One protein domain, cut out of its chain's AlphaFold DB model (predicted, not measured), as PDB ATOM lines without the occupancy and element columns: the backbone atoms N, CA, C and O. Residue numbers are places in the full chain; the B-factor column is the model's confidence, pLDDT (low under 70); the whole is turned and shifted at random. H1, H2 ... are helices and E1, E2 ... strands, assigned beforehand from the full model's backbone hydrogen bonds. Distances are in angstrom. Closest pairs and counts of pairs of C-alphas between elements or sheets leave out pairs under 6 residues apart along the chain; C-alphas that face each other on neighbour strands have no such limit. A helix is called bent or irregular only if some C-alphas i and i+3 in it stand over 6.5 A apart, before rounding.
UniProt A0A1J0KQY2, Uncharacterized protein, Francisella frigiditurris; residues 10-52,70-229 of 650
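This is residues 10 to 52 and 70 to 229 of the 650 residues of an uncharacterized protein of Francisella frigiditurris (UniProt A0A1J0KQY2). Two helix pairs, H1 with H2 and H3 with H6, each run opposite ways, and H4 sits in the middle between them, touching H1, H2 and H6; the small strand pair E1 and E2 lies at the end of H4. H5 and H7 lie near H6, and residues 44 to 52 of H1 and loop residues 98 to 104, 130 to 139 and 176 to 181 stick out. The printed part has 203 residues with seven named helices and two named strands, in the order E1 H1 H2 H3 H4 E2 H5 H6 H7; the sheet E1 - E2 is antiparallel, and the class is mostly helix. The whole is compact, with a radius of gyration of the C-alphas of 18.7 A, and spans 66 by 48 by 36 A.

Begin at E1, residues 13 to 15, and E2, residues 161 to 163, antiparallel at 154 degrees, where N 14 and O 162 are 2.9 A apart, within hydrogen-bond range. A tight link joins E2 to H4, residues 148 to 160. H4 touches residues 20 to 32 of H1, residues 18 to 52, opposite ways at a steep tilt of 36 degrees, only just past shallow; the closest C-alphas, of Gly 28 and Ile 152, are 4.3 A apart. H2, residues 78 to 92, touches residues 22 to 36 of H1, opposite ways at a shallow tilt of 20 degrees, closest at C-alphas Ile 29 and Ala 84, 6.0 A. Residues 207 to 214 of H6, residues 205 to 220, touch H4 at a steep tilt of 62 degrees, closest at C-alphas Thr 153 and Ile 214, 6.5 A. H3, residues 111 to 126, touches H6, opposite ways at a shallow tilt of 28 degrees, closest at C-alphas Gly 119 and Gly 215, 3.8 A. H5, residues 189 to 197, is close to H6 but not clearly touching, with C-alphas Leu 192 and Val 206 closest at 6.5 A; so is H7, residues 225 to 228, with Glu 220 and Ile 228 at 6.9 A. Every O i to N i+4 pair is within hydrogen-bond range in H2, H3, H4 and H5, against 25 of 31 in H1 and 10 of 12 in H6; H7 is too short for such a pair.

Find C-alpha 13 at (26.532, 15.626, 35.643), where E1 begins. H1 runs 51.4 A from C-alpha 18 at (24.122, 28.555, 30.919), with a kink of 50 degrees near residue 46; it is irregular, only just, with C-alphas 48 and 51 6.9 A apart. H6, 23.2 A long, is irregular too, with C-alphas 206 and 209 7.7 A apart. H3 measures 22.7 A, H2 20.7 A and H4 17.2 A. H7 ends at C-alpha 228, (27.156, 19.000, 29.304).

The C-alphas of Ser 52 and Asp 102, 66.2 A apart, are the two farthest apart. Residues 53 to 69 are not printed, and C-alphas 52 and 70 are 20.5 A apart across the cut. The links H2 to H3, H3 to H4 and E2 to H5 are long. Mean pLDDT of the printed part is 73.2, with 72 residues under 70, among them 41 to 52, 127 to 143 and 165 to 186.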
ATOM      1  N   SER A  10      30.284  14.690  31.265       71.56
ATOM      2  CA  SER A  10      28.924  14.744  30.716       71.56
ATOM      3  C   SER A  10      28.074  13.480  30.941       71.56
ATOM      4  O   SER A  10      26.852  13.532  30.782       71.56
ATOM      5  N   GLU A  11      28.680  12.357  31.343       71.31
ATOM      6  CA  GLU A  11      27.974  11.132  31.753       71.31
ATOM      7  C   GLU A  11      27.533  11.190  33.230       71.31
ATOM      8  O   GLU A  11      26.553  10.552  33.603       71.31
ATOM      9  N   TYR A  12      28.195  12.005  34.064       76.38
ATOM     10  CA  TYR A  12      27.945  12.080  35.510       76.38
ATOM     11  C   TYR A  12      27.060  13.244  35.915       76.38
ATOM     12  O   TYR A  12      26.185  13.085  36.767       76.38
ATOM     13  N   ILE A  13      27.307  14.425  35.350       85.44
ATOM     14  CA  ILE A  13      26.532  15.626  35.643       85.44
ATOM     15  C   ILE A  13      26.188  16.364  34.363       85.44
ATOM     16  O   ILE A  13      26.948  16.364  33.395       85.44
ATOM     17  N   ARG A  14      25.058  17.064  34.398       86.94
ATOM     18  CA  ARG A  14      24.709  18.070  33.400       86.94
ATOM     19  C   ARG A  14      24.269  19.354  34.061       86.94
ATOM     20  O   ARG A  14      23.649  19.341  35.123       86.94
ATOM     21  N   PHE A  15      24.574  20.471  33.420       89.50
ATOM     22  CA  PHE A  15      24.027  21.754  33.806       89.50
ATOM     23  C   PHE A  15      22.651  21.949  33.187       89.50
ATOM     24  O   PHE A  15      22.410  21.633  32.030       89.50
ATOM     25  N   THR A  16      21.752  22.527  33.961       84.19
ATOM     26  CA  THR A  16      20.389  22.837  33.530       84.19
ATOM     27  C   THR A  16      20.353  23.875  32.409       84.19
ATOM     28  O   THR A  16      19.600  23.706  31.457       84.19
ATOM     29  N   SER A  17      21.167  24.929  32.493       85.31
ATOM     30  CA  SER A  17      21.359  25.927  31.434       85.31
ATOM     31  C   SER A  17      22.569  26.815  31.730       85.31
ATOM     32  O   SER A  17      23.021  26.890  32.874       85.31
ATOM     33  N   THR A  18      23.073  27.538  30.728       86.69
ATOM     34  CA  THR A  18      24.122  28.555  30.919       86.69
ATOM     35  C   THR A  18      23.669  29.699  31.830       86.69
ATOM     36  O   THR A  18      24.456  30.163  32.656       86.69
ATOM     37  N   GLU A  19      22.399  30.105  31.755       84.00
ATOM     38  CA  GLU A  19      21.848  31.150  32.627       84.00
ATOM     39  C   GLU A  19      21.766  30.682  34.085       84.00
ATOM     40  O   GLU A  19      22.176  31.406  34.989       84.00
ATOM     41  N   ASN A  20      21.370  29.429  34.332       85.38
ATOM     42  CA  ASN A  20      21.355  28.872  35.685       85.38
ATOM     43  C   ASN A  20      22.768  28.776  36.276       85.38
ATOM     44  O   ASN A  20      22.943  29.002  37.475       85.38
ATOM     45  N   ILE A  21      23.791  28.487  35.458       92.50
ATOM     46  CA  ILE A  21      25.196  28.534  35.896       92.50
ATOM     47  C   ILE A  21      25.577  29.966  36.290       92.50
ATOM     48  O   ILE A  21      26.149  30.176  37.359       92.50
ATOM     49  N   LYS A  22      25.247  30.957  35.457       91.44
ATOM     50  CA  LYS A  22      25.515  32.378  35.721       91.44
ATOM     51  C   LYS A  22      24.844  32.850  37.012       91.44
ATOM     52  O   LYS A  22      25.525  33.406  37.878       91.44
ATOM     53  N   ASP A  23      23.562  32.555  37.197       86.75
ATOM     54  CA  ASP A  23      22.827  32.858  38.427       86.75
ATOM     55  C   ASP A  23      23.435  32.162  39.643       86.75
ATOM     56  O   ASP A  23      23.585  32.768  40.709       86.75
ATOM     57  N   ALA A  24      23.843  30.900  39.498       92.38
ATOM     58  CA  ALA A  24      24.508  30.165  40.559       92.38
ATOM     59  C   ALA A  24      25.856  30.799  40.938       92.38
ATOM     60  O   ALA A  24      26.138  30.955  42.129       92.38
ATOM     61  N   ILE A  25      26.670  31.235  39.973       95.50
ATOM     62  CA  ILE A  25      27.928  31.946  40.245       95.50
ATOM     63  C   ILE A  25      27.647  33.244  41.014       95.50
ATOM     64  O   ILE A  25      28.289  33.507  42.034       95.50
ATOM     65  N   LEU A  26      26.659  34.034  40.580       91.50
ATOM     66  CA  LEU A  26      26.275  35.280  41.250       91.50
ATOM     67  C   LEU A  26      25.783  35.041  42.685       91.50
ATOM     68  O   LEU A  26      26.191  35.768  43.594       91.50
ATOM     69  N   LYS A  27      24.970  34.001  42.912       89.25
ATOM     70  CA  LYS A  27      24.517  33.581  44.251       89.25
ATOM     71  C   LYS A  27      25.679  33.156  45.148       89.25
ATOM     72  O   LYS A  27      25.719  33.546  46.317       89.25
ATOM     73  N   GLY A  28      26.643  32.412  44.602       92.94
ATOM     74  CA  GLY A  28      27.852  32.005  45.318       92.94
ATOM     75  C   GLY A  28      28.676  33.214  45.759       92.94
ATOM     76  O   GLY A  28      29.014  33.338  46.935       92.94
ATOM     77  N   ILE A  29      28.914  34.160  44.845       92.94
ATOM     78  CA  ILE A  29      29.623  35.414  45.145       92.94
ATOM     79  C   ILE A  29      28.883  36.232  46.205       92.94
ATOM     80  O   ILE A  29      29.508  36.694  47.156       92.94
ATOM     81  N   SER A  30      27.563  36.392  46.075       88.50
ATOM     82  CA  SER A  30      26.761  37.135  47.053       88.50
ATOM     83  C   SER A  30      26.867  36.521  48.447       88.50
ATOM     84  O   SER A  30      27.088  37.236  49.416       88.50
ATOM     85  N   SER A  31      26.772  35.194  48.543       90.00
ATOM     86  CA  SER A  31      26.872  34.477  49.817       90.00
ATOM     87  C   SER A  31      28.268  34.608  50.440       90.00
ATOM     88  O   SER A  31      28.397  34.786  51.650       90.00
ATOM     89  N   PHE A  32      29.323  34.586  49.623       92.31
ATOM     90  CA  PHE A  32      30.686  34.844  50.085       92.31
ATOM     91  C   PHE A  32      30.859  36.278  50.616       92.31
ATOM     92  O   PHE A  32      31.425  36.465  51.693       92.31
ATOM     93  N   ILE A  33      30.332  37.284  49.909       89.00
ATOM     94  CA  ILE A  33      30.388  38.689  50.346       89.00
ATOM     95  C   ILE A  33      29.624  38.877  51.661       89.00
ATOM     96  O   ILE A  33      30.157  39.490  52.581       89.00
ATOM     97  N   SER A  34      28.440  38.280  51.814       85.31
ATOM     98  CA  SER A  34      27.694  38.335  53.078       85.31
ATOM     99  C   SER A  34      28.454  37.680  54.238       85.31
ATOM    100  O   SER A  34      28.431  38.188  55.359       85.31
ATOM    101  N   LEU A  35      29.182  36.580  53.995       86.75
ATOM    102  CA  LEU A  35      30.066  36.005  55.013       86.75
ATOM    103  C   LEU A  35      31.192  36.976  55.390       86.75
ATOM    104  O   LEU A  35      31.489  37.128  56.578       86.75
ATOM    105  N   TYR A  36      31.809  37.631  54.404       85.62
ATOM    106  CA  TYR A  36      32.819  38.660  54.645       85.62
ATOM    107  C   TYR A  36      32.254  39.827  55.457       85.62
ATOM    108  O   TYR A  36      32.896  40.242  56.410       85.62
ATOM    109  N   GLU A  37      31.047  40.314  55.170       81.88
ATOM    110  CA  GLU A  37      30.408  41.389  55.943       81.88
ATOM    111  C   GLU A  37      30.206  40.991  57.412       81.88
ATOM    112  O   GLU A  37      30.540  41.756  58.322       81.88
ATOM    113  N   ILE A  38      29.753  39.757  57.670       76.88
ATOM    114  CA  ILE A  38      29.644  39.203  59.029       76.88
ATOM    115  C   ILE A  38      31.023  39.154  59.709       76.88
ATOM    116  O   ILE A  38      31.147  39.499  60.888       76.88
ATOM    117  N   GLN A  39      32.071  38.742  58.985       75.81
ATOM    118  CA  GLN A  39      33.433  38.700  59.517       75.81
ATOM    119  C   GLN A  39      34.054  40.092  59.701       75.81
ATOM    120  O   GLN A  39      34.729  40.312  60.696       75.81
ATOM    121  N   ASN A  40      33.831  41.059  58.817       70.62
ATOM    122  CA  ASN A  40      34.453  42.378  58.909       70.62
ATOM    123  C   ASN A  40      33.790  43.244  59.996       70.62
ATOM    124  O   ASN A  40      34.461  43.993  60.712       70.62
ATOM    125  N   ASN A  41      32.496  43.023  60.249       64.62
ATOM    126  CA  ASN A  41      31.820  43.536  61.443       64.62
ATOM    127  C   ASN A  41      32.489  43.059  62.753       64.62
ATOM    128  O   ASN A  41      32.426  43.753  63.768       64.62
ATOM    129  N   LYS A  42      33.193  41.915  62.739       54.12
ATOM    130  CA  LYS A  42      34.047  41.437  63.845       54.12
ATOM    131  C   LYS A  42      35.327  42.267  63.991       54.12
ATOM    132  O   LYS A  42      35.775  42.493  65.115       54.12
ATOM    133  N   ASN A  43      35.942  42.687  62.885       45.19
ATOM    134  CA  ASN A  43      37.285  43.269  62.871       45.19
ATOM    135  C   ASN A  43      37.318  44.734  63.292       45.19
ATOM    136  O   ASN A  43      38.166  45.088  64.103       45.19
ATOM    137  N   ARG A  44      36.366  45.569  62.861       45.06
ATOM    138  CA  ARG A  44      36.313  46.979  63.295       45.06
ATOM    139  C   ARG A  44      36.067  47.159  64.795       45.06
ATOM    140  O   ARG A  44      36.556  48.116  65.373       45.06
ATOM    141  N   VAL A  45      35.336  46.238  65.424       42.34
ATOM    142  CA  VAL A  45      35.009  46.300  66.861       42.34
ATOM    143  C   VAL A  45      36.022  45.513  67.705       42.34
ATOM    144  O   VAL A  45      36.326  45.900  68.833       42.34
ATOM    145  N   SER A  46      36.588  44.414  67.179       40.03
ATOM    146  CA  SER A  46      37.609  43.640  67.899       40.03
ATOM    147  C   SER A  46      39.029  44.193  67.767       40.03
ATOM    148  O   SER A  46      39.817  43.945  68.670       40.03
ATOM    149  N   SER A  47      39.372  44.986  66.750       38.38
ATOM    150  CA  SER A  47      40.688  45.646  66.686       38.38
ATOM    151  C   SER A  47      40.855  46.702  67.788       38.38
ATOM    152  O   SER A  47      41.936  46.830  68.359       38.38
ATOM    153  N   THR A  48      39.773  47.384  68.178       42.91
ATOM    154  CA  THR A  48      39.784  48.419  69.227       42.91
ATOM    155  C   THR A  48      39.757  47.848  70.656       42.91
ATOM    156  O   THR A  48      40.271  48.474  71.574       42.91
ATOM    157  N   LEU A  49      39.204  46.644  70.871       40.31
ATOM    158  CA  LEU A  49      39.030  46.023  72.208       40.31
ATOM    159  C   LEU A  49      39.789  44.694  72.408       40.31
ATOM    160  O   LEU A  49      39.930  44.191  73.529       40.31
ATOM    161  N   GLY A  50      40.231  44.066  71.320       34.09
ATOM    162  CA  GLY A  50      40.891  42.762  71.284       34.09
ATOM    163  C   GLY A  50      42.353  42.824  71.704       34.09
ATOM    164  O   GLY A  50      42.795  41.920  72.414       34.09
ATOM    165  N   ASN A  51      43.058  43.916  71.391       36.94
ATOM    166  CA  ASN A  51      44.459  44.100  71.787       36.94
ATOM    167  C   ASN A  51      44.646  44.087  73.317       36.94
ATOM    168  O   ASN A  51      45.613  43.513  73.809       36.94
ATOM    169  N   SER A  52      43.675  44.577  74.096       40.38
ATOM    170  CA  SER A  52      43.783  44.590  75.565       40.38
ATOM    171  C   SER A  52      43.434  43.250  76.229       40.38
ATOM    172  O   SER A  52      43.991  42.897  77.262       40.38
ATOM    173  N   HIS A  70      41.983  24.183  68.337       47.81
ATOM    174  CA  HIS A  70      41.869  25.596  68.019       47.81
ATOM    175  C   HIS A  70      40.709  25.836  67.039       47.81
ATOM    176  O   HIS A  70      40.596  25.185  66.006       47.81
ATOM    177  N   VAL A  71      39.843  26.803  67.359       56.03
ATOM    178  CA  VAL A  71      38.863  27.350  66.409       56.03
ATOM    179  C   VAL A  71      39.631  28.190  65.391       56.03
ATOM    180  O   VAL A  71      40.014  29.323  65.688       56.03
ATOM    181  N   GLU A  72      39.879  27.634  64.208       61.22
ATOM    182  CA  GLU A  72      40.579  28.314  63.118       61.22
ATOM    183  C   GLU A  72      39.594  28.840  62.072       61.22
ATOM    184  O   GLU A  72      39.255  28.175  61.094       61.22
ATOM    185  N   ILE A  73      39.147  30.076  62.274       63.69
ATOM    186  CA  ILE A  73      38.353  30.791  61.273       63.69
ATOM    187  C   ILE A  73      39.318  31.329  60.215       63.69
ATOM    188  O   ILE A  73      40.285  32.012  60.560       63.69
ATOM    189  N   ASN A  74      39.067  31.039  58.937       65.62
ATOM    190  CA  ASN A  74      39.733  31.751  57.852       65.62
ATOM    191  C   ASN A  74      39.221  33.196  57.830       65.62
ATOM    192  O   ASN A  74      38.039  33.420  57.559       65.62
ATOM    193  N   GLU A  75      40.096  34.141  58.163       73.75
ATOM    194  CA  GLU A  75      39.821  35.568  58.041       73.75
ATOM    195  C   GLU A  75      39.797  35.934  56.561       73.75
ATOM    196  O   GLU A  75      40.790  35.746  55.857       73.75
ATOM    197  N   ILE A  76      38.639  36.391  56.089       80.62
ATOM    198  CA  ILE A  76      38.460  36.762  54.690       80.62
ATOM    199  C   ILE A  76      39.099  38.131  54.470       80.62
ATOM    200  O   ILE A  76      38.683  39.124  55.066       80.62
ATOM    201  N   SER A  77      40.103  38.175  53.602       81.19
ATOM    202  CA  SER A  77      40.815  39.414  53.279       81.19
ATOM    203  C   SER A  77      40.071  40.257  52.239       81.19
ATOM    204  O   SER A  77      39.385  39.722  51.365       81.19
ATOM    205  N   ASP A  78      40.303  41.573  52.244       84.12
ATOM    206  CA  ASP A  78      39.781  42.488  51.214       84.12
ATOM    207  C   ASP A  78      40.198  42.056  49.800       84.12
ATOM    208  O   ASP A  78      39.433  42.190  48.848       84.12
ATOM    209  N   SER A  79      41.379  41.443  49.666       83.94
ATOM    210  CA  SER A  79      41.865  40.907  48.391       83.94
ATOM    211  C   SER A  79      41.014  39.745  47.854       83.94
ATOM    212  O   SER A  79      40.845  39.601  46.641       83.94
ATOM    213  N   GLU A  80      40.430  38.922  48.730       85.25
ATOM    214  CA  GLU A  80      39.518  37.846  48.328       85.25
ATOM    215  C   GLU A  80      38.146  38.399  47.924       85.25
ATOM    216  O   GLU A  80      37.527  37.889  46.987       85.25
ATOM    217  N   VAL A  81      37.696  39.478  48.571       88.62
ATOM    218  CA  VAL A  81      36.481  40.216  48.191       88.62
ATOM    219  C   VAL A  81      36.658  40.894  46.843       88.62
ATOM    220  O   VAL A  81      35.800  40.770  45.968       88.62
ATOM    221  N   GLU A  82      37.795  41.552  46.628       88.25
ATOM    222  CA  GLU A  82      38.132  42.151  45.344       88.25
ATOM    223  C   GLU A  82      38.159  41.088  44.242       88.25
ATOM    224  O   GLU A  82      37.585  41.281  43.171       88.25
ATOM    225  N   LYS A  83      38.733  39.913  44.522       90.06
ATOM    226  CA  LYS A  83      38.707  38.773  43.605       90.06
ATOM    227  C   LYS A  83      37.281  38.333  43.264       90.06
ATOM    228  O   LYS A  83      36.977  38.154  42.086       90.06
ATOM    229  N   ALA A  84      36.401  38.192  44.255       92.00
ATOM    230  CA  ALA A  84      34.999  37.840  44.031       92.00
ATOM    231  C   ALA A  84      34.265  38.903  43.190       92.00
ATOM    232  O   ALA A  84      33.548  38.572  42.244       92.00
ATOM    233  N   ASN A  85      34.506  40.186  43.470       91.56
ATOM    234  CA  ASN A  85      33.940  41.300  42.713       91.56
ATOM    235  C   ASN A  85      34.468  41.369  41.276       91.56
ATOM    236  O   ASN A  85      33.693  41.652  40.364       91.56
ATOM    237  N   ARG A  86      35.744  41.047  41.040       92.12
ATOM    238  CA  ARG A  86      36.305  40.927  39.686       92.12
ATOM    239  C   ARG A  86      35.621  39.807  38.902       92.12
ATOM    240  O   ARG A  86      35.216  40.047  37.771       92.12
ATOM    241  N   ILE A  87      35.408  38.633  39.509       93.56
ATOM    242  CA  ILE A  87      34.649  37.533  38.880       93.56
ATOM    243  C   ILE A  87      33.225  38.003  38.541       93.56
ATOM    244  O   ILE A  87      32.779  37.826  37.409       93.56
ATOM    245  N   ARG A  88      32.538  38.673  39.479       93.12
ATOM    246  CA  ARG A  88      31.191  39.238  39.269       93.12
ATOM    247  C   ARG A  88      31.156  40.242  38.117       93.12
ATOM    248  O   ARG A  88      30.243  40.200  37.300       93.12
ATOM    249  N   ALA A  89      32.121  41.155  38.067       88.31
ATOM    250  CA  ALA A  89      32.207  42.188  37.042       88.31
ATOM    251  C   ALA A  89      32.549  41.607  35.666       88.31
ATOM    252  O   ALA A  89      32.045  42.098  34.662       88.31
ATOM    253  N   SER A  90      33.395  40.577  35.598       90.31
ATOM    254  CA  SER A  90      33.671  39.863  34.350       90.31
ATOM    255  C   SER A  90      32.436  39.114  33.853       90.31
ATOM    256  O   SER A  90      32.057  39.305  32.706       90.31
ATOM    257  N   LEU A  91      31.737  38.383  34.729       90.81
ATOM    258  CA  LEU A  91      30.503  37.673  34.375       90.81
ATOM    259  C   LEU A  91      29.396  38.620  33.879       90.81
ATOM    260  O   LEU A  91      28.698  38.309  32.924       90.81
ATOM    261  N   LYS A  92      29.248  39.798  34.501       86.06
ATOM    262  CA  LYS A  92      28.283  40.826  34.065       86.06
ATOM    263  C   LYS A  92      28.623  41.465  32.715       86.06
ATOM    264  O   LYS A  92      27.740  42.057  32.108       86.06
ATOM    265  N   ARG A  93      29.887  41.396  32.290       83.50
ATOM    266  CA  ARG A  93      30.369  41.925  31.006       83.50
ATOM    267  C   ARG A  93      30.357  40.878  29.892       83.50
ATOM    268  O   ARG A  93      30.661  41.225  28.757       83.50
ATOM    269  N   CYS A  94      30.037  39.621  30.202       84.44
ATOM    270  CA  CYS A  94      29.879  38.592  29.185       84.44
ATOM    271  C   CYS A  94      28.680  38.917  28.294       84.44
ATOM    272  O   CYS A  94      27.589  39.200  28.793       84.44
ATOM    273  N   VAL A  95      28.891  38.853  26.982       69.19
ATOM    274  CA  VAL A  95      27.837  39.081  25.993       69.19
ATOM    275  C   VAL A  95      27.063  37.782  25.793       69.19
ATOM    276  O   VAL A  95      27.657  36.714  25.611       69.19
ATOM    277  N   ASP A  96      25.737  37.876  25.823       63.94
ATOM    278  CA  ASP A  96      24.869  36.790  25.393       63.94
ATOM    279  C   ASP A  96      24.762  36.823  23.866       63.94
ATOM    280  O   ASP A  96      24.002  37.602  23.293       63.94
ATOM    281  N   VAL A  97      25.587  36.008  23.209       58.16
ATOM    282  CA  VAL A  97      25.706  35.962  21.744       58.16
ATOM    283  C   VAL A  97      24.370  35.590  21.079       58.16
ATOM    284  O   VAL A  97      24.132  35.983  19.946       58.16
ATOM    285  N   SER A  98      23.466  34.915  21.801       54.38
ATOM    286  CA  SER A  98      22.115  34.560  21.332       54.38
ATOM    287  C   SER A  98      21.164  35.752  21.174       54.38
ATOM    288  O   SER A  98      20.119  35.604  20.550       54.38
ATOM    289  N   ASN A  99      21.490  36.903  21.771       52.00
ATOM    290  CA  ASN A  99      20.625  38.085  21.843       52.00
ATOM    291  C   ASN A  99      21.178  39.287  21.057       52.00
ATOM    292  O   ASN A  99      20.695  40.406  21.229       52.00
ATOM    293  N   LEU A 100      22.211  39.085  20.234       56.78
ATOM    294  CA  LEU A 100      22.742  40.134  19.365       56.78
ATOM    295  C   LEU A 100      21.872  40.260  18.113       56.78
ATOM    296  O   LEU A 100      21.537  39.260  17.486       56.78
ATOM    297  N   GLU A 101      21.521  41.494  17.751       54.78
ATOM    298  CA  GLU A 101      20.944  41.787  16.440       54.78
ATOM    299  C   GLU A 101      21.979  41.485  15.344       54.78
ATOM    300  O   GLU A 101      23.177  41.748  15.521       54.78
ATOM    301  N   ASP A 102      21.520  40.928  14.218       53.25
ATOM    302  CA  ASP A 102      22.378  40.605  13.077       53.25
ATOM    303  C   ASP A 102      23.212  41.831  12.664       53.25
ATOM    304  O   ASP A 102      22.684  42.900  12.364       53.25
ATOM    305  N   GLY A 103      24.540  41.672  12.653       54.91
ATOM    306  CA  GLY A 103      25.486  42.714  12.240       54.91
ATOM    307  C   GLY A 103      26.131  43.530  13.369       54.91
ATOM    308  O   GLY A 103      27.014  44.340  13.082       54.91
ATOM    309  N   VAL A 104      25.779  43.309  14.642       58.12
ATOM    310  CA  VAL A 104      26.453  43.970  15.776       58.12
ATOM    311  C   VAL A 104      27.633  43.127  16.269       58.12
ATOM    312  O   VAL A 104      27.461  42.025  16.787       58.12
ATOM    313  N   ALA A 105      28.855  43.655  16.140       55.31
ATOM    314  CA  ALA A 105      30.049  42.994  16.659       55.31
ATOM    315  C   ALA A 105      29.985  42.886  18.200       55.31
ATOM    316  O   ALA A 105      29.818  43.908  18.874       55.31
ATOM    317  N   PRO A 106      30.133  41.684  18.792       59.72
ATOM    318  CA  PRO A 106      30.101  41.517  20.240       59.72
ATOM    319  C   PRO A 106      31.265  42.262  20.900       59.72
ATOM    320  O   PRO A 106      32.433  41.969  20.643       59.72
ATOM    321  N   VAL A 107      30.958  43.191  21.804       60.75
ATOM    322  CA  VAL A 107      31.968  43.870  22.629       60.75
ATOM    323  C   VAL A 107      32.090  43.135  23.967       60.75
ATOM    324  O   VAL A 107      31.446  43.495  24.949       60.75
ATOM    325  N   GLY A 108      32.907  42.078  24.008       68.06
ATOM    326  CA  GLY A 108      33.232  41.341  25.237       68.06
ATOM    327  C   GLY A 108      33.441  39.836  25.031       68.06
ATOM    328  O   GLY A 108      33.116  39.308  23.968       68.06
ATOM    329  N   PRO A 109      33.991  39.119  26.032       79.75
ATOM    330  CA  PRO A 109      34.130  37.667  25.970       79.75
ATOM    331  C   PRO A 109      32.753  36.991  26.007       79.75
ATOM    332  O   PRO A 109      31.848  37.436  26.720       79.75
ATOM    333  N   SER A 110      32.595  35.890  25.268       87.94
ATOM    334  CA  SER A 110      31.379  35.077  25.342       87.94
ATOM    335  C   SER A 110      31.224  34.454  26.733       87.94
ATOM    336  O   SER A 110      32.213  34.175  27.421       87.94
ATOM    337  N   LEU A 111      29.977  34.206  27.151       88.81
ATOM    338  CA  LEU A 111      29.701  33.527  28.419       88.81
ATOM    339  C   LEU A 111      30.397  32.158  28.489       88.81
ATOM    340  O   LEU A 111      31.020  31.848  29.498       88.81
ATOM    341  N   ASP A 112      30.369  31.378  27.408       90.00
ATOM    342  CA  ASP A 112      31.002  30.054  27.358       90.00
ATOM    343  C   ASP A 112      32.524  30.132  27.574       90.00
ATOM    344  O   ASP A 112      33.082  29.336  28.331       90.00
ATOM    345  N   SER A 113      33.193  31.127  26.977       90.56
ATOM    346  CA  SER A 113      34.630  31.351  27.173       90.56
ATOM    347  C   SER A 113      34.951  31.731  28.621       90.56
ATOM    348  O   SER A 113      35.892  31.190  29.205       90.56
ATOM    349  N   PHE A 114      34.135  32.596  29.232       93.94
ATOM    350  CA  PHE A 114      34.275  32.936  30.647       93.94
ATOM    351  C   PHE A 114      34.082  31.715  31.557       93.94
ATOM    352  O   PHE A 114      34.848  31.527  32.503       93.94
ATOM    353  N   LEU A 115      33.071  30.882  31.287       94.44
ATOM    354  CA  LEU A 115      32.806  29.676  32.073       94.44
ATOM    355  C   LEU A 115      33.968  28.683  31.971       94.44
ATOM    356  O   LEU A 115      34.387  28.146  32.996       94.44
ATOM    357  N   ALA A 116      34.541  28.505  30.779       92.19
ATOM    358  CA  ALA A 116      35.703  27.648  30.592       92.19
ATOM    359  C   ALA A 116      36.941  28.166  31.348       92.19
ATOM    360  O   ALA A 116      37.605  27.393  32.042       92.19
ATOM    361  N   GLU A 117      37.215  29.476  31.298       93.25
ATOM    362  CA  GLU A 117      38.313  30.099  32.052       93.25
ATOM    363  C   GLU A 117      38.105  29.980  33.572       93.25
ATOM    364  O   GLU A 117      39.039  29.696  34.327       93.25
ATOM    365  N   LEU A 118      36.869  30.173  34.044       94.44
ATOM    366  CA  LEU A 118      36.523  29.977  35.448       94.44
ATOM    367  C   LEU A 118      36.719  28.514  35.869       94.44
ATOM    368  O   LEU A 118      37.247  28.268  36.954       94.44
ATOM    369  N   GLY A 119      36.340  27.562  35.012       92.81
ATOM    370  CA  GLY A 119      36.567  26.135  35.219       92.81
ATOM    371  C   GLY A 119      38.048  25.804  35.396       92.81
ATOM    372  O   GLY A 119      38.424  25.150  36.368       92.81
ATOM    373  N   GLU A 120      38.908  26.351  34.535       90.00
ATOM    374  CA  GLU A 120      40.364  26.204  34.645       90.00
ATOM    375  C   GLU A 120      40.924  26.788  35.950       90.00
ATOM    376  O   GLU A 120      41.712  26.132  36.632       90.00
ATOM    377  N   LYS A 121      40.457  27.968  36.375       91.31
ATOM    378  CA  LYS A 121      40.858  28.557  37.665       91.31
ATOM    379  C   LYS A 121      40.421  27.713  38.863       91.31
ATOM    380  O   LYS A 121      41.139  27.654  39.857       91.31
ATOM    381  N   ILE A 122      39.255  27.070  38.798       91.00
ATOM    382  CA  ILE A 122      38.792  26.155  39.852       91.00
ATOM    383  C   ILE A 122      39.700  24.914  39.921       91.00
ATOM    384  O   ILE A 122      40.068  24.492  41.015       91.00
ATOM    385  N   LEU A 123      40.124  24.371  38.776       87.00
ATOM    386  CA  LEU A 123      41.070  23.249  38.725       87.00
ATOM    387  C   LEU A 123      42.464  23.627  39.251       87.00
ATOM    388  O   LEU A 123      43.118  22.824  39.912       87.00
ATOM    389  N   GLU A 124      42.909  24.860  39.013       85.00
ATOM    390  CA  GLU A 124      44.155  25.388  39.589       85.00
ATOM    391  C   GLU A 124      44.089  25.488  41.117       85.00
ATOM    392  O   GLU A 124      45.068  25.196  41.800       85.00
ATOM    393  N   VAL A 125      42.927  25.854  41.668       82.25
ATOM    394  CA  VAL A 125      42.695  25.923  43.120       82.25
ATOM    395  C   VAL A 125      42.705  24.539  43.772       82.25
ATOM    396  O   VAL A 125      43.133  24.415  44.920       82.25
ATOM    397  N   GLU A 126      42.248  23.510  43.059       77.69
ATOM    398  CA  GLU A 126      42.251  22.121  43.529       77.69
ATOM    399  C   GLU A 126      43.671  21.543  43.643       77.69
ATOM    400  O   GLU A 126      43.949  20.770  44.560       77.69
ATOM    401  N   GLY A 127      44.591  21.985  42.777       64.88
ATOM    402  CA  GLY A 127      46.010  21.628  42.833       64.88
ATOM    403  C   GLY A 127      46.445  20.478  41.915       64.88
ATOM    404  O   GLY A 127      47.618  20.112  41.950       64.88
ATOM    405  N   ARG A 128      45.570  19.914  41.063       55.97
ATOM    406  CA  ARG A 128      45.942  18.886  40.058       55.97
ATOM    407  C   ARG A 128      46.499  19.421  38.737       55.97
ATOM    408  O   ARG A 128      46.859  18.624  37.868       55.97
ATOM    409  N   LYS A 129      46.603  20.737  38.542       43.38
ATOM    410  CA  LYS A 129      47.201  21.284  37.316       43.38
ATOM    411  C   LYS A 129      48.740  21.281  37.410       43.38
ATOM    412  O   LYS A 129      49.344  22.182  37.975       43.38
ATOM    413  N   TYR A 130      49.326  20.277  36.758       39.94
ATOM    414  CA  TYR A 130      50.712  20.157  36.280       39.94
ATOM    415  C   TYR A 130      51.856  19.770  37.234       39.94
ATOM    416  O   TYR A 130      52.081  20.298  38.315       39.94
ATOM    417  N   ASN A 131      52.658  18.862  36.678       37.06
ATOM    418  CA  ASN A 131      53.947  18.335  37.102       37.06
ATOM    419  C   ASN A 131      55.066  19.392  36.921       37.06
ATOM    420  O   ASN A 131      56.018  19.164  36.178       37.06
ATOM    421  N   ILE A 132      54.926  20.581  37.515       37.28
ATOM    422  CA  ILE A 132      55.941  21.645  37.437       37.28
ATOM    423  C   ILE A 132      56.654  21.737  38.783       37.28
ATOM    424  O   ILE A 132      56.047  21.994  39.818       37.28
ATOM    425  N   LYS A 133      57.967  21.503  38.741       36.12
ATOM    426  CA  LYS A 133      58.895  21.397  39.877       36.12
ATOM    427  C   LYS A 133      59.091  22.691  40.690       36.12
ATOM    428  O   LYS A 133      59.861  22.667  41.640       36.12
ATOM    429  N   ASP A 134      58.366  23.769  40.391       39.16
ATOM    430  CA  ASP A 134      58.605  25.103  40.954       39.16
ATOM    431  C   ASP A 134      57.353  25.729  41.582       39.16
ATOM    432  O   ASP A 134      56.883  26.787  41.165       39.16
ATOM    433  N   PHE A 135      56.820  25.112  42.639       40.03
ATOM    434  CA  PHE A 135      55.958  25.837  43.575       40.03
ATOM    435  C   PHE A 135      56.720  26.130  44.863       40.03
ATOM    436  O   PHE A 135      56.780  25.333  45.802       40.03
ATOM    437  N   THR A 136      57.282  27.333  44.921       39.75
ATOM    438  CA  THR A 136      57.581  27.973  46.198       39.75
ATOM    439  C   THR A 136      56.282  28.064  47.010       39.75
ATOM    440  O   THR A 136      55.212  28.344  46.478       39.75
ATOM    441  N   LYS A 137      56.375  27.800  48.320       37.84
ATOM    442  CA  LYS A 137      55.305  27.702  49.341       37.84
ATOM    443  C   LYS A 137      54.309  28.886  49.448       37.84
ATOM    444  O   LYS A 137      53.545  28.948  50.411       37.84
ATOM    445  N   SER A 138      54.287  29.839  48.521       36.38
ATOM    446  CA  SER A 138      53.476  31.055  48.611       36.38
ATOM    447  C   SER A 138      52.150  30.951  47.832       36.38
ATOM    448  O   SER A 138      52.127  30.580  46.666       36.38
ATOM    449  N   LYS A 139      51.047  31.330  48.501       43.69
ATOM    450  CA  LYS A 139      49.654  31.496  48.005       43.69
ATOM    451  C   LYS A 139      48.785  30.242  47.847       43.69
ATOM    452  O   LYS A 139      48.013  30.092  46.911       43.69
ATOM    453  N   LEU A 140      48.795  29.407  48.878       46.16
ATOM    454  CA  LEU A 140      47.913  28.247  49.036       46.16
ATOM    455  C   LEU A 140      46.552  28.577  49.708       46.16
ATOM    456  O   LEU A 140      45.844  27.655  50.093       46.16
ATOM    457  N   SER A 141      46.156  29.844  49.904       50.53
ATOM    458  CA  SER A 141      44.926  30.217  50.647       50.53
ATOM    459  C   SER A 141      43.608  30.103  49.858       50.53
ATOM    460  O   SER A 141      42.538  30.207  50.445       50.53
ATOM    461  N   SER A 142      43.644  29.861  48.546       58.00
ATOM    462  CA  SER A 142      42.474  29.971  47.656       58.00
ATOM    463  C   SER A 142      41.470  28.806  47.705       58.00
ATOM    464  O   SER A 142      40.387  28.930  47.132       58.00
ATOM    465  N   GLY A 143      41.786  27.698  48.387       67.81
ATOM    466  CA  GLY A 143      40.990  26.458  48.359       67.81
ATOM    467  C   GLY A 143      40.134  26.163  49.593       67.81
ATOM    468  O   GLY A 143      39.485  25.123  49.627       67.81
ATOM    469  N   TYR A 144      40.134  27.024  50.613       84.62
ATOM    470  CA  TYR A 144      39.383  26.787  51.852       84.62
ATOM    471  C   TYR A 144      37.866  26.724  51.632       84.62
ATOM    472  O   TYR A 144      37.350  27.404  50.751       84.62
ATOM    473  N   ILE A 145      37.131  26.008  52.494       85.75
ATOM    474  CA  ILE A 145      35.654  25.915  52.436       85.75
ATOM    475  C   ILE A 145      34.919  27.266  52.554       85.75
ATOM    476  O   ILE A 145      33.719  27.329  52.294       85.75
ATOM    477  N   THR A 146      35.613  28.337  52.956       87.12
ATOM    478  CA  THR A 146      35.091  29.714  52.991       87.12
ATOM    479  C   THR A 146      35.773  30.656  51.994       87.12
ATOM    480  O   THR A 146      35.777  31.864  52.209       87.12
ATOM    481  N   SER A 147      36.382  30.128  50.931       89.62
ATOM    482  CA  SER A 147      36.944  30.929  49.838       89.62
ATOM    483  C   SER A 147      35.857  31.320  48.820       89.62
ATOM    484  O   SER A 147      34.813  30.659  48.750       89.62
ATOM    485  N   PRO A 148      36.081  32.346  47.976       91.69
ATOM    486  CA  PRO A 148      35.122  32.699  46.931       91.69
ATOM    487  C   PRO A 148      34.868  31.539  45.958       91.69
ATOM    488  O   PRO A 148      33.737  31.342  45.523       91.69
ATOM    489  N   TYR A 149      35.889  30.729  45.658       92.81
ATOM    490  CA  TYR A 149      35.723  29.562  44.792       92.81
ATOM    491  C   TYR A 149      34.914  28.455  45.455       92.81
ATOM    492  O   TYR A 149      34.060  27.892  44.785       92.81
ATOM    493  N   ALA A 150      35.093  28.187  46.753       92.12
ATOM    494  CA  ALA A 150      34.268  27.200  47.453       92.12
ATOM    495  C   ALA A 150      32.779  27.552  47.355       92.12
ATOM    496  O   ALA A 150      31.958  26.704  47.008       92.12
ATOM    497  N   PHE A 151      32.438  28.820  47.595       94.19
ATOM    498  CA  PHE A 151      31.065  29.306  47.500       94.19
ATOM    499  C   PHE A 151      30.509  29.255  46.074       94.19
ATOM    500  O   PHE A 151      29.360  28.851  45.891       94.19
ATOM    501  N   ILE A 152      31.305  29.632  45.068       95.88
ATOM    502  CA  ILE A 152      30.917  29.523  43.655       95.88
ATOM    503  C   ILE A 152      30.678  28.058  43.282       95.88
ATOM    504  O   ILE A 152      29.616  27.732  42.765       95.88
ATOM    505  N   THR A 153      31.621  27.167  43.584       95.06
ATOM    506  CA  THR A 153      31.546  25.739  43.255       95.06
ATOM    507  C   THR A 153      30.355  25.067  43.933       95.06
ATOM    508  O   THR A 153      29.596  24.369  43.261       95.06
ATOM    509  N   LEU A 154      30.138  25.308  45.233       94.25
ATOM    510  CA  LEU A 154      28.962  24.795  45.944       94.25
ATOM    511  C   LEU A 154      27.669  25.312  45.322       94.25
ATOM    512  O   LEU A 154      26.743  24.534  45.113       94.25
ATOM    513  N   SER A 155      27.609  26.607  45.013       95.69
ATOM    514  CA  SER A 155      26.416  27.204  44.428       95.69
ATOM    515  C   SER A 155      26.122  26.628  43.043       95.69
ATOM    516  O   SER A 155      24.989  26.225  42.797       95.69
ATOM    517  N   VAL A 156      27.127  26.516  42.167       95.94
ATOM    518  CA  VAL A 156      26.990  25.918  40.828       95.94
ATOM    519  C   VAL A 156      26.509  24.476  40.928       95.94
ATOM    520  O   VAL A 156      25.507  24.138  40.302       95.94
ATOM    521  N   PHE A 157      27.144  23.655  41.769       94.62
ATOM    522  CA  PHE A 157      26.736  22.264  41.954       94.62
ATOM    523  C   PHE A 157      25.271  22.141  42.388       94.62
ATOM    524  O   PHE A 157      24.505  21.383  41.802       94.62
ATOM    525  N   HIS A 158      24.849  22.921  43.382       92.31
ATOM    526  CA  HIS A 158      23.517  22.762  43.955       92.31
ATOM    527  C   HIS A 158      22.401  23.444  43.152       92.31
ATOM    528  O   HIS A 158      21.273  22.958  43.125       92.31
ATOM    529  N   ASN A 159      22.688  24.579  42.511       88.69
ATOM    530  CA  ASN A 159      21.671  25.388  41.835       88.69
ATOM    531  C   ASN A 159      21.592  25.117  40.333       88.69
ATOM    532  O   ASN A 159      20.542  25.378  39.749       88.69
ATOM    533  N   ALA A 160      22.668  24.628  39.709       89.50
ATOM    534  CA  ALA A 160      22.744  24.496  38.260       89.50
ATOM    535  C   ALA A 160      22.943  23.057  37.772       89.50
ATOM    536  O   ALA A 160      22.667  22.825  36.597       89.50
ATOM    537  N   CYS A 161      23.374  22.104  38.608       89.69
ATOM    538  CA  CYS A 161      23.633  20.726  38.174       89.69
ATOM    539  C   CYS A 161      22.476  19.756  38.453       89.69
ATOM    540  O   CYS A 161      21.797  19.836  39.477       89.69
ATOM    541  N   ILE A 162      22.349  18.780  37.558       87.12
ATOM    542  CA  ILE A 162      21.643  17.513  37.739       87.12
ATOM    543  C   ILE A 162      22.683  16.397  37.652       87.12
ATOM    544  O   ILE A 162      23.493  16.376  36.724       87.12
ATOM    545  N   VAL A 163      22.679  15.483  38.617       85.44
ATOM    546  CA  VAL A 163      23.486  14.257  38.577       85.44
ATOM    547  C   VAL A 163      22.759  13.239  37.686       85.44
ATOM    548  O   VAL A 163      21.533  13.230  37.641       85.44
ATOM    549  N   LEU A 164      23.471  12.423  36.914       74.44
ATOM    550  CA  LEU A 164      22.870  11.465  35.971       74.44
ATOM    551  C   LEU A 164      23.301  10.020  36.218       74.44
ATOM    552  O   LEU A 164      22.465   9.126  36.105       74.44
ATOM    553  N   ASP A 165      24.567   9.788  36.570       65.94
ATOM    554  CA  ASP A 165      25.060   8.456  36.930       65.94
ATOM    555  C   ASP A 165      25.094   8.288  38.452       65.94
ATOM    556  O   ASP A 165      25.720   9.051  39.191       65.94
ATOM    557  N   TYR A 166      24.380   7.262  38.897       59.84
ATOM    558  CA  TYR A 166      24.112   6.922  40.290       59.84
ATOM    559  C   TYR A 166      24.698   5.574  40.687       59.84
ATOM    560  O   TYR A 166      24.510   5.121  41.824       59.84
ATOM    561  N   SER A 167      25.378   4.902  39.756       47.03
ATOM    562  CA  SER A 167      26.092   3.685  40.077       47.03
ATOM    563  C   SER A 167      27.180   4.027  41.100       47.03
ATOM    564  O   SER A 167      27.941   4.980  40.949       47.03
ATOM    565  N   ASN A 168      27.292   3.241  42.176       40.91
ATOM    566  CA  ASN A 168      28.357   3.380  43.188       40.91
ATOM    567  C   ASN A 168      29.784   3.132  42.608       40.91
ATOM    568  O   ASN A 168      30.753   2.963  43.358       40.91
ATOM    569  N   ASN A 169      29.906   3.085  41.277       36.38
ATOM    570  CA  ASN A 169      31.084   2.794  40.475       36.38
ATOM    571  C   ASN A 169      31.697   4.066  39.889       36.38
ATOM    572  O   ASN A 169      32.295   4.028  38.815       36.38
ATOM    573  N   ILE A 170      31.648   5.176  40.628       42.19
ATOM    574  CA  ILE A 170      32.654   6.221  40.457       42.19
ATOM    575  C   ILE A 170      33.998   5.634  40.919       42.19
ATOM    576  O   ILE A 170      34.519   5.922  41.995       42.19
ATOM    577  N   GLU A 171      34.580   4.775  40.091       40.22
ATOM    578  CA  GLU A 171      36.019   4.695  39.972       40.22
ATOM    579  C   GLU A 171      36.453   5.930  39.179       40.22
ATOM    580  O   GLU A 171      36.794   5.867  37.998       40.22
ATOM    581  N   ILE A 172      36.493   7.089  39.851       44.34
ATOM    582  CA  ILE A 172      37.523   8.072  39.509       44.34
ATOM    583  C   ILE A 172      38.818   7.321  39.797       44.34
ATOM    584  O   ILE A 172      39.265   7.243  40.942       44.34
ATOM    585  N   ASN A 173      39.331   6.667  38.755       36.62
ATOM    586  CA  ASN A 173      40.237   5.519  38.788       36.62
ATOM    587  C   ASN A 173      41.657   5.841  39.302       36.62
ATOM    588  O   ASN A 173      42.624   5.182  38.953       36.62
ATOM    589  N   ASN A 174      41.794   6.871  40.141       39.06
ATOM    590  CA  ASN A 174      43.033   7.303  40.775       39.06
ATOM    591  C   ASN A 174      42.891   7.764  42.238       39.06
ATOM    592  O   ASN A 174      43.900   8.139  42.834       39.06
ATOM    593  N   ILE A 175      41.713   7.711  42.873       45.00
ATOM    594  CA  ILE A 175      41.637   7.945  44.327       45.00
ATOM    595  C   ILE A 175      41.811   6.600  45.035       45.00
ATOM    596  O   ILE A 175      40.847   5.919  45.377       45.00
ATOM    597  N   LYS A 176      43.073   6.211  45.252       36.28
ATOM    598  CA  LYS A 176      43.446   5.181  46.231       36.28
ATOM    599  C   LYS A 176      42.968   5.623  47.617       36.28
ATOM    600  O   LYS A 176      43.694   6.259  48.373       36.28
ATOM    601  N   SER A 177      41.733   5.284  47.939       37.12
ATOM    602  CA  SER A 177      41.179   5.324  49.280       37.12
ATOM    603  C   SER A 177      40.688   3.912  49.564       37.12
ATOM    604  O   SER A 177      39.610   3.527  49.120       37.12
ATOM    605  N   ASN A 178      41.491   3.134  50.294       31.55
ATOM    606  CA  ASN A 178      41.163   1.793  50.796       31.55
ATOM    607  C   ASN A 178      40.059   1.826  51.881       31.55
ATOM    608  O   ASN A 178      40.110   1.067  52.843       31.55
ATOM    609  N   ASN A 179      39.074   2.720  51.759       35.28
ATOM    610  CA  ASN A 179      37.967   2.854  52.698       35.28
ATOM    611  C   ASN A 179      36.647   2.450  52.011       35.28
ATOM    612  O   ASN A 179      36.228   3.125  51.069       35.28
ATOM    613  N   PRO A 180      35.976   1.376  52.469       33.56
ATOM    614  CA  PRO A 180      34.760   0.839  51.851       33.56
ATOM    615  C   PRO A 180      33.497   1.692  52.074       33.56
ATOM    616  O   PRO A 180      32.452   1.407  51.498       33.56
ATOM    617  N   SER A 181      33.567   2.774  52.846       39.44
ATOM    618  CA  SER A 181      32.505   3.783  52.922       39.44
ATOM    619  C   SER A 181      32.687   4.833  51.821       39.44
ATOM    620  O   SER A 181      33.084   5.964  52.093       39.44
ATOM    621  N   ARG A 182      32.423   4.449  50.563       45.84
ATOM    622  CA  ARG A 182      32.317   5.388  49.432       45.84
ATOM    623  C   ARG A 182      31.133   6.322  49.698       45.84
ATOM    624  O   ARG A 182      29.977   5.906  49.621       45.84
ATOM    625  N   GLU A 183      31.417   7.564  50.085       50.78
ATOM    626  CA  GLU A 183      30.388   8.592  50.213       50.78
ATOM    627  C   GLU A 183      29.740   8.818  48.849       50.78
ATOM    628  O   GLU A 183      30.401   9.027  47.842       50.78
ATOM    629  N   ILE A 184      28.414   8.728  48.820       49.44
ATOM    630  CA  ILE A 184      27.611   8.792  47.589       49.44
ATOM    631  C   ILE A 184      27.489  10.225  47.058       49.44
ATOM    632  O   ILE A 184      26.955  10.476  45.983       49.44
ATOM    633  N   MET A 185      27.997  11.176  47.830       58.78
ATOM    634  CA  MET A 185      28.070  12.569  47.455       58.78
ATOM    635  C   MET A 185      29.431  12.849  46.849       58.78
ATOM    636  O   MET A 185      30.453  12.392  47.350       58.78
ATOM    637  N   LEU A 186      29.429  13.662  45.797       68.31
ATOM    638  CA  LEU A 186      30.612  14.088  45.047       68.31
ATOM    639  C   LEU A 186      31.578  14.961  45.886       68.31
ATOM    640  O   LEU A 186      32.517  15.534  45.343       68.31
ATOM    641  N   TYR A 187      31.317  15.100  47.194       73.62
ATOM    642  CA  TYR A 187      32.146  15.754  48.205       73.62
ATOM    643  C   TYR A 187      31.730  15.337  49.635       73.62
ATOM    644  O   TYR A 187      30.637  14.804  49.858       73.62
ATOM    645  N   LYS A 188      32.591  15.634  50.619       80.94
ATOM    646  CA  LYS A 188      32.456  15.187  52.016       80.94
ATOM    647  C   LYS A 188      31.519  16.058  52.854       80.94
ATOM    648  O   LYS A 188      31.935  17.063  53.436       80.94
ATOM    649  N   ILE A 189      30.245  15.675  52.933       82.56
ATOM    650  CA  ILE A 189      29.215  16.441  53.662       82.56
ATOM    651  C   ILE A 189      29.467  16.466  55.168       82.56
ATOM    652  O   ILE A 189      29.266  17.515  55.779       82.56
ATOM    653  N   ASP A 190      29.901  15.349  55.764       80.94
ATOM    654  CA  ASP A 190      30.210  15.258  57.200       80.94
ATOM    655  C   ASP A 190      31.207  16.332  57.584       80.94
ATOM    656  O   ASP A 190      30.926  17.160  58.449       80.94
ATOM    657  N   ASP A 191      32.337  16.324  56.880       83.94
ATOM    658  CA  ASP A 191      33.439  17.241  57.097       83.94
ATOM    659  C   ASP A 191      32.959  18.681  56.884       83.94
ATOM    660  O   ASP A 191      33.172  19.536  57.742       83.94
ATOM    661  N   LEU A 192      32.229  18.959  55.795       87.38
ATOM    662  CA  LEU A 192      31.723  20.303  55.510       87.38
ATOM    663  C   LEU A 192      30.804  20.829  56.625       87.38
ATOM    664  O   LEU A 192      31.030  21.924  57.144       87.38
ATOM    665  N   LEU A 193      29.790  20.056  57.027       86.75
ATOM    666  CA  LEU A 193      28.847  20.441  58.081       86.75
ATOM    667  C   LEU A 193      29.532  20.554  59.445       86.75
ATOM    668  O   LEU A 193      29.275  21.502  60.193       86.75
ATOM    669  N   GLN A 194      30.424  19.618  59.766       84.38
ATOM    670  CA  GLN A 194      31.230  19.656  60.980       84.38
ATOM    671  C   GLN A 194      32.055  20.940  61.038       84.38
ATOM    672  O   GLN A 194      32.048  21.629  62.061       84.38
ATOM    673  N   PHE A 195      32.737  21.298  59.954       85.06
ATOM    674  CA  PHE A 195      33.576  22.490  59.885       85.06
ATOM    675  C   PHE A 195      32.779  23.790  59.856       85.06
ATOM    676  O   PHE A 195      33.198  24.764  60.480       85.06
ATOM    677  N   TYR A 196      31.594  23.803  59.245       86.56
ATOM    678  CA  TYR A 196      30.669  24.935  59.318       86.56
ATOM    679  C   TYR A 196      30.157  25.179  60.746       86.56
ATOM    680  O   TYR A 196      30.011  26.331  61.160       86.56
ATOM    681  N   LEU A 197      29.941  24.118  61.534       78.19
ATOM    682  CA  LEU A 197      29.469  24.221  62.919       78.19
ATOM    683  C   LEU A 197      30.598  24.358  63.963       78.19
ATOM    684  O   LEU A 197      30.365  24.914  65.040       78.19
ATOM    685  N   THR A 198      31.836  23.959  63.660       68.81
ATOM    686  CA  THR A 198      33.030  24.125  64.531       68.81
ATOM    687  C   THR A 198      33.905  25.342  64.189       68.81
ATOM    688  O   THR A 198      34.863  25.634  64.904       68.81
ATOM    689  N   PRO A 199      33.397  26.226  63.316       63.19
ATOM    690  CA  PRO A 199      34.107  27.128  62.391       63.19
ATOM    691  C   PRO A 199      35.617  26.920  62.291       63.19
ATOM    692  O   PRO A 199      36.396  27.863  62.407       63.19
ATOM    693  N   ASN A 200      36.022  25.678  62.056       71.88
ATOM    694  CA  ASN A 200      37.363  25.381  61.593       71.88
ATOM    695  C   ASN A 200      37.291  25.401  60.068       71.88
ATOM    696  O   ASN A 200      36.937  24.397  59.473       71.88
ATOM    697  N   THR A 201      37.490  26.559  59.435       71.25
ATOM    698  CA  THR A 201      37.190  26.735  58.002       71.25
ATOM    699  C   THR A 201      38.418  26.666  57.100       71.25
ATOM    700  O   THR A 201      38.304  26.847  55.890       71.25
ATOM    701  N   LYS A 202      39.591  26.338  57.656       77.06
ATOM    702  CA  LYS A 202      40.855  26.206  56.915       77.06
ATOM    703  C   LYS A 202      41.076  24.816  56.302       77.06
ATOM    704  O   LYS A 202      42.207  24.354  56.176       77.06
ATOM    705  N   HIS A 203      40.009  24.168  55.841       81.25
ATOM    706  CA  HIS A 203      40.097  22.861  55.180       81.25
ATOM    707  C   HIS A 203      39.952  23.002  53.676       81.25
ATOM    708  O   HIS A 203      38.981  23.580  53.202       81.25
ATOM    709  N   LYS A 204      40.930  22.492  52.924       78.06
ATOM    710  CA  LYS A 204      40.926  22.541  51.450       78.06
ATOM    711  C   LYS A 204      40.423  21.239  50.845       78.06
ATOM    712  O   LYS A 204      39.590  21.254  49.950       78.06
ATOM    713  N   SER A 205      40.863  20.120  51.418       80.50
ATOM    714  CA  SER A 205      40.577  18.765  50.937       80.50
ATOM    715  C   SER A 205      39.089  18.423  50.865       80.50
ATOM    716  O   SER A 205      38.712  17.562  50.081       80.50
ATOM    717  N   VAL A 206      38.244  19.106  51.643       82.44
ATOM    718  CA  VAL A 206      36.785  18.912  51.661       82.44
ATOM    719  C   VAL A 206      36.148  19.227  50.306       82.44
ATOM    720  O   VAL A 206      35.157  18.602  49.940       82.44
ATOM    721  N   MET A 207      36.722  20.175  49.559       85.19
ATOM    722  CA  MET A 207      36.170  20.666  48.295       85.19
ATOM    723  C   MET A 207      36.825  20.056  47.057       85.19
ATOM    724  O   MET A 207      36.333  20.294  45.960       85.19
ATOM    725  N   ASN A 208      37.916  19.296  47.203       83.94
ATOM    726  CA  ASN A 208      38.755  18.887  46.072       83.94
ATOM    727  C   ASN A 208      37.976  18.129  44.991       83.94
ATOM    728  O   ASN A 208      38.071  18.472  43.814       83.94
ATOM    729  N   ASP A 209      37.167  17.145  45.385       82.44
ATOM    730  CA  ASP A 209      36.389  16.350  44.430       82.44
ATOM    731  C   ASP A 209      35.348  17.212  43.703       82.44
ATOM    732  O   ASP A 209      35.172  17.095  42.488       82.44
ATOM    733  N   LEU A 210      34.744  18.173  44.410       87.25
ATOM    734  CA  LEU A 210      33.787  19.099  43.815       87.25
ATOM    735  C   LEU A 210      34.454  20.125  42.895       87.25
ATOM    736  O   LEU A 210      33.903  20.450  41.846       87.25
ATOM    737  N   TYR A 211      35.635  20.631  43.260       89.31
ATOM    738  CA  TYR A 211      36.418  21.509  42.395       89.31
ATOM    739  C   TYR A 211      36.815  20.791  41.113       89.31
ATOM    740  O   TYR A 211      36.637  21.347  40.031       89.31
ATOM    741  N   PHE A 212      37.293  19.551  41.218       86.38
ATOM    742  CA  PHE A 212      37.627  18.748  40.052       86.38
ATOM    743  C   PHE A 212      36.408  18.554  39.147       86.38
ATOM    744  O   PHE A 212      36.486  18.821  37.947       86.38
ATOM    745  N   LEU A 213      35.276  18.145  39.723       87.62
ATOM    746  CA  LEU A 213      34.056  17.877  38.974       87.62
ATOM    747  C   LEU A 213      33.517  19.135  38.281       87.62
ATOM    748  O   LEU A 213      33.349  19.146  37.063       87.62
ATOM    749  N   ILE A 214      33.265  20.201  39.043       92.69
ATOM    750  CA  ILE A 214      32.674  21.436  38.516       92.69
ATOM    751  C   ILE A 214      33.650  22.162  37.599       92.69
ATOM    752  O   ILE A 214      33.248  22.626  36.538       92.69
ATOM    753  N   GLY A 215      34.928  22.247  37.971       91.62
ATOM    754  CA  GLY A 215      35.943  22.897  37.147       91.62
ATOM    755  C   GLY A 215      36.078  22.223  35.784       91.62
ATOM    756  O   GLY A 215      36.085  22.895  34.752       91.62
ATOM    757  N   SER A 216      36.087  20.889  35.766       88.69
ATOM    758  CA  SER A 216      36.173  20.137  34.516       88.69
ATOM    759  C   SER A 216      34.882  20.217  33.691       88.69
ATOM    760  O   SER A 216      34.966  20.372  32.474       88.69
ATOM    761  N   ALA A 217      33.706  20.190  34.329       90.94
ATOM    762  CA  ALA A 217      32.420  20.361  33.650       90.94
ATOM    763  C   ALA A 217      32.273  21.752  33.015       90.94
ATOM    764  O   ALA A 217      31.862  21.865  31.865       90.94
ATOM    765  N   LEU A 218      32.645  22.817  33.735       93.50
ATOM    766  CA  LEU A 218      32.603  24.189  33.216       93.50
ATOM    767  C   LEU A 218      33.538  24.374  32.017       93.50
ATOM    768  O   LEU A 218      33.171  25.030  31.047       93.50
ATOM    769  N   ARG A 219      34.721  23.752  32.050       90.88
ATOM    770  CA  ARG A 219      35.641  23.728  30.909       90.88
ATOM    771  C   ARG A 219      35.062  23.005  29.697       90.88
ATOM    772  O   ARG A 219      35.269  23.438  28.566       90.88
ATOM    773  N   GLU A 220      34.349  21.905  29.922       88.88
ATOM    774  CA  GLU A 220      33.762  21.099  28.849       88.88
ATOM    775  C   GLU A 220      32.662  21.854  28.079       88.88
ATOM    776  O   GLU A 220      32.415  21.513  26.927       88.88
ATOM    777  N   ILE A 221      32.084  22.936  28.623       88.44
ATOM    778  CA  ILE A 221      31.070  23.767  27.937       88.44
ATOM    779  C   ILE A 221      31.556  24.271  26.575       88.44
ATOM    780  O   ILE A 221      30.785  24.267  25.621       88.44
ATOM    781  N   GLN A 222      32.826  24.661  26.452       85.19
ATOM    782  CA  GLN A 222      33.369  25.155  25.183       85.19
ATOM    783  C   GLN A 222      33.602  24.032  24.154       85.19
ATOM    784  O   GLN A 222      33.659  24.296  22.957       85.19
ATOM    785  N   ILE A 223      33.755  22.787  24.613       81.94
ATOM    786  CA  ILE A 223      34.159  21.639  23.787       81.94
ATOM    787  C   ILE A 223      32.947  20.776  23.403       81.94
ATOM    788  O   ILE A 223      32.875  20.254  22.297       81.94
ATOM    789  N   ASN A 224      32.011  20.598  24.331       82.25
ATOM    790  CA  ASN A 224      30.889  19.671  24.240       82.25
ATOM    791  C   ASN A 224      29.662  20.258  24.959       82.25
ATOM    792  O   ASN A 224      29.136  19.697  25.925       82.25
ATOM    793  N   LYS A 225      29.217  21.428  24.484       82.62
ATOM    794  CA  LYS A 225      28.085  22.168  25.056       82.62
ATOM    795  C   LYS A 225      26.812  21.320  25.133       82.62
ATOM    796  O   LYS A 225      26.148  21.304  26.162       82.62
ATOM    797  N   GLU A 226      26.504  20.574  24.077       78.38
ATOM    798  CA  GLU A 226      25.301  19.734  23.987       78.38
ATOM    799  C   GLU A 226      25.343  18.508  24.911       78.38
ATOM    800  O   GLU A 226      24.306  18.048  25.388       78.38
ATOM    801  N   GLY A 227      26.537  17.980  25.195       75.56
ATOM    802  CA  GLY A 227      26.702  16.870  26.128       75.56
ATOM    803  C   GLY A 227      26.633  17.296  27.593       75.56
ATOM    804  O   GLY A 227      26.163  16.519  28.422       75.56
ATOM    805  N   ILE A 228      27.091  18.510  27.920       84.56
ATOM    806  CA  ILE A 228      27.156  19.000  29.304       84.56
ATOM    807  C   ILE A 228      25.924  19.803  29.726       84.56
ATOM    808  O   ILE A 228      25.617  19.857  30.915       84.56
ATOM    809  N   LEU A 229      25.203  20.424  28.791       84.25
ATOM    810  CA  LEU A 229      23.923  21.062  29.077       84.25
ATOM    811  C   LEU A 229      22.787  20.039  28.950       84.25
ATOM    812  O   LEU A 229      22.833  19.108  28.141       84.25
TER     813      LEU A 229